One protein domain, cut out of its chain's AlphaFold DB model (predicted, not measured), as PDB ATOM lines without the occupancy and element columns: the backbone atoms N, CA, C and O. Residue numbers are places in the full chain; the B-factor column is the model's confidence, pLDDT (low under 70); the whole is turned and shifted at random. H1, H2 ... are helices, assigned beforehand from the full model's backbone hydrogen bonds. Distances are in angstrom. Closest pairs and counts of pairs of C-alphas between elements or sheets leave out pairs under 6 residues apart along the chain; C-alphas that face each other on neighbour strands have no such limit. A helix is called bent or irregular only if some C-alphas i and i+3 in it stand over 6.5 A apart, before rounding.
ATOM      1  N   ILE A  85       0.251  54.712  -2.023       65.12
ATOM      2  CA  ILE A  85       0.024  53.572  -1.129       65.12
ATOM      3  C   ILE A  85      -1.160  52.755  -1.669       65.12
ATOM      4  O   ILE A  85      -2.177  53.330  -2.051       65.12
ATOM      5  N   GLY A  86      -1.032  51.423  -1.709       66.69
ATOM      6  CA  GLY A  86      -2.067  50.518  -2.239       66.69
ATOM      7  C   GLY A  86      -2.017  50.299  -3.757       66.69
ATOM      8  O   GLY A  86      -2.938  49.725  -4.331       66.69
ATOM      9  N   ARG A  87      -0.947  50.749  -4.416       72.00
ATOM     10  CA  ARG A  87      -0.716  50.537  -5.846       72.00
ATOM     11  C   ARG A  87      -0.387  49.075  -6.151       72.00
ATOM     12  O   ARG A  87       0.459  48.466  -5.495       72.00
ATOM     13  N   THR A  88      -0.980  48.551  -7.219       66.12
ATOM     14  CA  THR A  88      -0.775  47.160  -7.610       66.12
ATOM     15  C   THR A  88       0.617  46.939  -8.200       66.12
ATOM     16  O   THR A  88       1.022  47.566  -9.179       66.12
ATOM     17  N   THR A  89       1.373  46.049  -7.565       65.19
ATOM     18  CA  THR A  89       2.745  45.667  -7.932       65.19
ATOM     19  C   THR A  89       2.775  44.273  -8.557       65.19
ATOM     20  O   THR A  89       1.772  43.560  -8.549       65.19
ATOM     21  N   ARG A  90       3.923  43.876  -9.127       59.59
ATOM     22  CA  ARG A  90       4.073  42.587  -9.824       59.59
ATOM     23  C   ARG A  90       3.696  41.392  -8.939       59.59
ATOM     24  O   ARG A  90       3.078  40.457  -9.427       59.59
ATOM     25  N   ASP A  91       3.980  41.473  -7.643       61.88
ATOM     26  CA  ASP A  91       3.668  40.418  -6.668       61.88
ATOM     27  C   ASP A  91       2.165  40.344  -6.345       61.88
ATOM     28  O   ASP A  91       1.656  39.320  -5.898       61.88
ATOM     29  N   GLN A  92       1.425  41.412  -6.650       65.06
ATOM     30  CA  GLN A  92      -0.030  41.474  -6.560       65.06
ATOM     31  C   GLN A  92      -0.723  41.158  -7.894       65.06
ATOM     32  O   GLN A  92      -1.936  41.330  -7.985       65.06
ATOM     33  N   LEU A  93      -0.018  40.651  -8.922       64.75
ATOM     34  CA  LEU A  93      -0.666  40.200 -10.169       64.75
ATOM     35  C   LEU A  93      -1.776  39.173  -9.897       64.75
ATOM     36  O   LEU A  93      -2.824  39.210 -10.537       64.75
ATOM     37  N   ALA A  94      -1.564  38.292  -8.916       63.38
ATOM     38  CA  ALA A  94      -2.556  37.309  -8.489       63.38
ATOM     39  C   ALA A  94      -3.807  37.959  -7.867       63.38
ATOM     40  O   ALA A  94      -4.909  37.445  -8.023       63.38
ATOM     41  N   GLN A  95      -3.654  39.108  -7.201       63.44
ATOM     42  CA  GLN A  95      -4.780  39.895  -6.688       63.44
ATOM     43  C   GLN A  95      -5.457  40.679  -7.820       63.44
ATOM     44  O   GLN A  95      -6.675  40.781  -7.852       63.44
ATOM     45  N   LEU A  96      -4.692  41.160  -8.804       64.25
ATOM     46  CA  LEU A  96      -5.207  41.784 -10.030       64.25
ATOM     47  C   LEU A  96      -6.153  40.851 -10.788       64.25
ATOM     48  O   LEU A  96      -7.205  41.301 -11.233       64.25
ATOM     49  N   ALA A  97      -5.828  39.559 -10.863       66.31
ATOM     50  CA  ALA A  97      -6.695  38.535 -11.449       66.31
ATOM     51  C   ALA A  97      -8.044  38.369 -10.715       66.31
ATOM     52  O   ALA A  97      -8.984  37.832 -11.288       66.31
ATOM     53  N   GLN A  98      -8.174  38.848  -9.470       67.88
ATOM     54  CA  GLN A  98      -9.459  38.883  -8.755       67.88
ATOM     55  C   GLN A  98     -10.332  40.069  -9.192       67.88
ATOM     56  O   GLN A  98     -11.554  40.003  -9.092       67.88
ATOM     57  N   PHE A  99      -9.714  41.149  -9.683       66.56
ATOM     58  CA  PHE A  99     -10.395  42.377 -10.111       66.56
ATOM     59  C   PHE A  99     -10.528  42.506 -11.632       66.56
ATOM     60  O   PHE A  99     -11.185  43.426 -12.118       66.56
ATOM     61  N   THR A 100      -9.900  41.618 -12.403       68.56
ATOM     62  CA  THR A 100      -9.919  41.656 -13.865       68.56
ATOM     63  C   THR A 100     -10.039  40.258 -14.458       68.56
ATOM     64  O   THR A 100      -9.665  39.270 -13.837       68.56
ATOM     65  N   ASN A 101     -10.576  40.166 -15.670       77.94
ATOM     66  CA  ASN A 101     -10.676  38.914 -16.414       77.94
ATOM     67  C   ASN A 101      -9.424  38.689 -17.286       77.94
ATOM     68  O   ASN A 101      -8.620  39.599 -17.491       77.94
ATOM     69  N   GLU A 102      -9.278  37.491 -17.861       73.88
ATOM     70  CA  GLU A 102      -8.150  37.142 -18.751       73.88
ATOM     71  C   GLU A 102      -7.958  38.154 -19.897       73.88
ATOM     72  O   GLU A 102      -6.843  38.452 -20.323       73.88
ATOM     73  N   GLN A 103      -9.053  38.735 -20.399       72.19
ATOM     74  CA  GLN A 103      -9.002  39.756 -21.449       72.19
ATOM     75  C   GLN A 103      -8.346  41.054 -20.955       72.19
ATOM     76  O   GLN A 103      -7.555  41.660 -21.681       72.19
ATOM     77  N   GLY A 104      -8.623  41.459 -19.714       75.75
ATOM     78  CA  GLY A 104      -7.977  42.590 -19.058       75.75
ATOM     79  C   GLY A 104      -6.473  42.379 -18.907       75.75
ATOM     80  O   GLY A 104      -5.689  43.224 -19.347       75.75
ATOM     81  N   LEU A 105      -6.047  41.217 -18.406       75.06
ATOM     82  CA  LEU A 105      -4.624  40.880 -18.277       75.06
ATOM     83  C   LEU A 105      -3.901  40.847 -19.630       75.06
ATOM     84  O   LEU A 105      -2.795  41.382 -19.749       75.06
ATOM     85  N   ARG A 106      -4.538  40.304 -20.676       77.06
ATOM     86  CA  ARG A 106      -4.002  40.313 -22.051       77.06
ATOM     87  C   ARG A 106      -3.880  41.724 -22.617       77.06
ATOM     88  O   ARG A 106      -2.869  42.051 -23.234       77.06
ATOM     89  N   SER A 107      -4.872  42.582 -22.376       73.38
ATOM     90  CA  SER A 107      -4.841  43.980 -22.827       73.38
ATOM     91  C   SER A 107      -3.726  44.791 -22.153       73.38
ATOM     92  O   SER A 107      -3.078  45.618 -22.798       73.38
ATOM     93  N   LEU A 108      -3.432  44.477 -20.886       73.81
ATOM     94  CA  LEU A 108      -2.312  45.025 -20.116       73.81
ATOM     95  C   LEU A 108      -0.978  44.323 -20.411       73.81
ATOM     96  O   LEU A 108       0.063  44.748 -19.907       73.81
ATOM     97  N   ARG A 109      -0.992  43.282 -21.255       69.31
ATOM     98  CA  ARG A 109       0.173  42.466 -21.632       69.31
ATOM     99  C   ARG A 109       0.860  41.810 -20.430       69.31
ATOM    100  O   ARG A 109       2.080  41.683 -20.398       69.31
ATOM    101  N   LEU A 110       0.067  41.432 -19.434       72.50
ATOM    102  CA  LEU A 110       0.510  40.711 -18.241       72.50
ATOM    103  C   LEU A 110       0.335  39.194 -18.382       72.50
ATOM    104  O   LEU A 110       0.886  38.440 -17.587       72.50
ATOM    105  N   GLU A 111      -0.402  38.754 -19.401       71.06
ATOM    106  CA  GLU A 111      -0.691  37.351 -19.666       71.06
ATOM    107  C   GLU A 111      -0.554  37.046 -21.162       71.06
ATOM    108  O   GLU A 111      -0.812  37.902 -22.018       71.06
ATOM    109  N   LYS A 112      -0.147  35.811 -21.476       73.19
ATOM    110  CA  LYS A 112      -0.033  35.317 -22.846       73.19
ATOM    111  C   LYS A 112      -1.404  35.323 -23.521       73.19
ATOM    112  O   LYS A 112      -2.399  34.846 -22.974       73.19
ATOM    113  N   GLY A 113      -1.454  35.833 -24.746       65.31
ATOM    114  CA  GLY A 113      -2.650  35.716 -25.565       65.31
ATOM    115  C   GLY A 113      -2.861  34.264 -25.971       65.31
ATOM    116  O   GLY A 113      -2.103  33.760 -26.799       65.31
ATOM    117  N   ASN A 114      -3.879  33.609 -25.409       62.16
ATOM    118  CA  ASN A 114      -4.339  32.315 -25.896       62.16
ATOM    119  C   ASN A 114      -5.545  32.550 -26.802       62.16
ATOM    120  O   ASN A 114      -6.606  33.005 -26.366       62.16
ATOM    121  N   ALA A 115      -5.344  32.336 -28.094       57.38
ATOM    122  CA  ALA A 115      -6.381  32.516 -29.088       57.38
ATOM    123  C   ALA A 115      -7.106  31.164 -29.249       57.38
ATOM    124  O   ALA A 115      -6.424  30.143 -29.337       57.38
ATOM    125  N   PRO A 116      -8.453  31.107 -29.244       58.62
ATOM    126  CA  PRO A 116      -9.168  29.839 -29.357       58.62
ATOM    127  C   PRO A 116      -8.812  29.183 -30.696       58.62
ATOM    128  O   PRO A 116      -9.149  29.704 -31.759       58.62
ATOM    129  N   GLU A 117      -8.095  28.059 -30.630       56.47
ATOM    130  CA  GLU A 117      -7.443  27.387 -31.765       56.47
ATOM    131  C   GLU A 117      -8.395  27.055 -32.930       56.47
ATOM    132  O   GLU A 117      -7.945  26.889 -34.060       56.47
ATOM    133  N   SER A 118      -9.710  27.004 -32.691       59.16
ATOM    134  CA  SER A 118     -10.691  26.473 -33.640       59.16
ATOM    135  C   SER A 118     -11.125  27.412 -34.774       59.16
ATOM    136  O   SER A 118     -11.702  26.917 -35.734       59.16
ATOM    137  N   ASN A 119     -10.863  28.731 -34.727       67.94
ATOM    138  CA  ASN A 119     -11.430  29.678 -35.716       67.94
ATOM    139  C   ASN A 119     -10.483  30.779 -36.240       67.94
ATOM    140  O   ASN A 119     -10.935  31.741 -36.867       67.94
ATOM    141  N   LEU A 120      -9.172  30.686 -36.007       68.75
ATOM    142  CA  LEU A 120      -8.239  31.739 -36.433       68.75
ATOM    143  C   LEU A 120      -7.686  31.485 -37.829       68.75
ATOM    144  O   LEU A 120      -7.116  30.435 -38.118       68.75
ATOM    145  N   LYS A 121      -7.765  32.508 -38.682       80.56
ATOM    146  CA  LYS A 121      -7.088  32.492 -39.984       80.56
ATOM    147  C   LYS A 121      -5.569  32.502 -39.773       80.56
ATOM    148  O   LYS A 121      -5.074  33.130 -38.837       80.56
ATOM    149  N   GLN A 122      -4.816  31.880 -40.684       79.00
ATOM    150  CA  GLN A 122      -3.348  31.756 -40.612       79.00
ATOM    151  C   GLN A 122      -2.638  33.089 -40.296       79.00
ATOM    152  O   GLN A 122      -1.744  33.133 -39.451       79.00
ATOM    153  N   GLY A 123      -3.086  34.195 -40.906       80.12
ATOM    154  CA  GLY A 123      -2.532  35.529 -40.653       80.12
ATOM    155  C   GLY A 123      -2.749  36.035 -39.221       80.12
ATOM    156  O   GLY A 123      -1.849  36.632 -38.640       80.12
ATOM    157  N   GLN A 124      -3.899  35.742 -38.608       76.44
ATOM    158  CA  GLN A 124      -4.164  36.113 -37.214       76.44
ATOM    159  C   GLN A 124      -3.252  35.328 -36.265       76.44
ATOM    160  O   GLN A 124      -2.671  35.911 -35.352       76.44
ATOM    161  N   ARG A 125      -3.048  34.028 -36.520       76.31
ATOM    162  CA  ARG A 125      -2.143  33.174 -35.729       76.31
ATOM    163  C   ARG A 125      -0.687  33.650 -35.801       76.31
ATOM    164  O   ARG A 125      -0.001  33.682 -34.779       76.31
ATOM    165  N   ALA A 126      -0.231  34.085 -36.976       78.88
ATOM    166  CA  ALA A 126       1.115  34.631 -37.159       78.88
ATOM    167  C   ALA A 126       1.334  35.925 -36.356       78.88
ATOM    168  O   ALA A 126       2.361  36.070 -35.694       78.88
ATOM    169  N   VAL A 127       0.349  36.830 -36.349       80.69
ATOM    170  CA  VAL A 127       0.402  38.074 -35.562       80.69
ATOM    171  C   VAL A 127       0.429  37.781 -34.060       80.69
ATOM    172  O   VAL A 127       1.234  38.374 -33.347       80.69
ATOM    173  N   TRP A 128      -0.382  36.832 -33.582       75.56
ATOM    174  CA  TRP A 128      -0.361  36.402 -32.178       75.56
ATOM    175  C   TRP A 128       0.989  35.814 -31.765       75.56
ATOM    176  O   TRP A 128       1.529  36.175 -30.722       75.56
ATOM    177  N   THR A 129       1.564  34.955 -32.608       77.44
ATOM    178  CA  THR A 129       2.867  34.323 -32.350       77.44
ATOM    179  C   THR A 129       3.976  35.371 -32.275       77.44
ATOM    180  O   THR A 129       4.746  35.390 -31.319       77.44
ATOM    181  N   LYS A 130       3.996  36.312 -33.229       79.50
ATOM    182  CA  LYS A 130       4.906  37.466 -33.226       79.50
ATOM    183  C   LYS A 130       4.721  38.355 -31.997       79.50
ATOM    184  O   LYS A 130       5.701  38.831 -31.437       79.50
ATOM    185  N   GLY A 131       3.478  38.594 -31.578       77.38
ATOM    186  CA  GLY A 131       3.169  39.393 -30.394       77.38
ATOM    187  C   GLY A 131       3.739  38.778 -29.118       77.38
ATOM    188  O   GLY A 131       4.402  39.471 -28.353       77.38
ATOM    189  N   ASN A 132       3.546  37.473 -28.930       78.50
ATOM    190  CA  ASN A 132       4.093  36.742 -27.787       78.50
ATOM    191  C   ASN A 132       5.636  36.696 -27.822       78.50
ATOM    192  O   ASN A 132       6.271  36.953 -26.803       78.50
ATOM    193  N   GLU A 133       6.242  36.493 -29.003       80.44
ATOM    194  CA  GLU A 133       7.703  36.549 -29.211       80.44
ATOM    195  C   GLU A 133       8.294  37.908 -28.792       80.44
ATOM    196  O   GLU A 133       9.304  37.964 -28.091       80.44
ATOM    197  N   ILE A 134       7.646  39.014 -29.177       73.88
ATOM    198  CA  ILE A 134       8.087  40.375 -28.832       73.88
ATOM    199  C   ILE A 134       8.008  40.623 -27.319       73.88
ATOM    200  O   ILE A 134       8.876  41.306 -26.778       73.88
ATOM    201  N   LEU A 135       6.992  40.068 -26.654       68.50
ATOM    202  CA  LEU A 135       6.747  40.239 -25.219       68.50
ATOM    203  C   LEU A 135       7.527  39.248 -24.337       68.50
ATOM    204  O   LEU A 135       7.564  39.429 -23.122       68.50
ATOM    205  N   GLY A 136       8.151  38.222 -24.925       70.38
ATOM    206  CA  GLY A 136       8.851  37.167 -24.187       70.38
ATOM    207  C   GLY A 136       7.917  36.235 -23.406       70.38
ATOM    208  O   GLY A 136       8.304  35.765 -22.336       70.38
ATOM    209  N   LEU A 137       6.695  36.009 -23.914       59.69
ATOM    210  CA  LEU A 137       5.629  35.193 -23.301       59.69
ATOM    211  C   LEU A 137       5.356  33.878 -24.053       59.69
ATOM    212  O   LEU A 137       5.446  33.816 -25.297       59.69
TER     213      LEU A 137
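Overview. This is residues 85 to 137 of the 137 residues of an uncharacterized protein of Aspergillus saccharolyticus JOP 1030-1 (UniProt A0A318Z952). Three helices are strung out along a loose, elongated shape: H1 and H2 lie near each other towards one end, while a long link runs out to the other end and H3 folds back from there towards the middle. The turn from the link into H3, residues 118 to 123, sticks out. The printed part has 53 residues with three named helices, in the order H1, H2, H3, and no named strand; its class is all helix. It is loose, with a radius of gyration of the C-alphas of 13.5 A, and spans 45 by 21 by 12 A.

Along the chain. After residues 85 to 89, H1 takes residues 90 to 99, 14.5 A long, beginning at C-alpha 90 at (4.073, 42.587, -9.824). It is irregular: C-alphas 91 and 94 are 7.2 A apart. H2 is residues 102 to 107. H3, the longest helix, is residues 122 to 135, 20.3 A long, ending at C-alpha 135 at (6.747, 40.239, -25.219).

Arrangement. H1 and H2 are close but not clearly touching; their closest C-alphas, those of Ala 97 and Leu 105, are 7.5 A apart. They run opposite ways at a steep tilt of 57 degrees. H3 is apart from H1 and from H2. In H2 and H3 every O i to N i+4 pair is within hydrogen-bond range; in H1 2 of 6 are, beside 5 of 7 O i to N i+3 pairs.

Size, cuts and confidence. The C-alphas farthest apart, those of Ile 85 and Gln 122, are 45.2 A apart. The printed part has no cut and ends at Leu 137, the chain's last residue. The link from H1 to H2 is tight, and that from H2 to H3, residues 108 to 121, is long. Residues 118 to 123, of which 122 to 123 belong to H3, stand free. Mean pLDDT of the printed part is 70.2; 26 residues are under 70, among them 88 to 100 and 113 to 120.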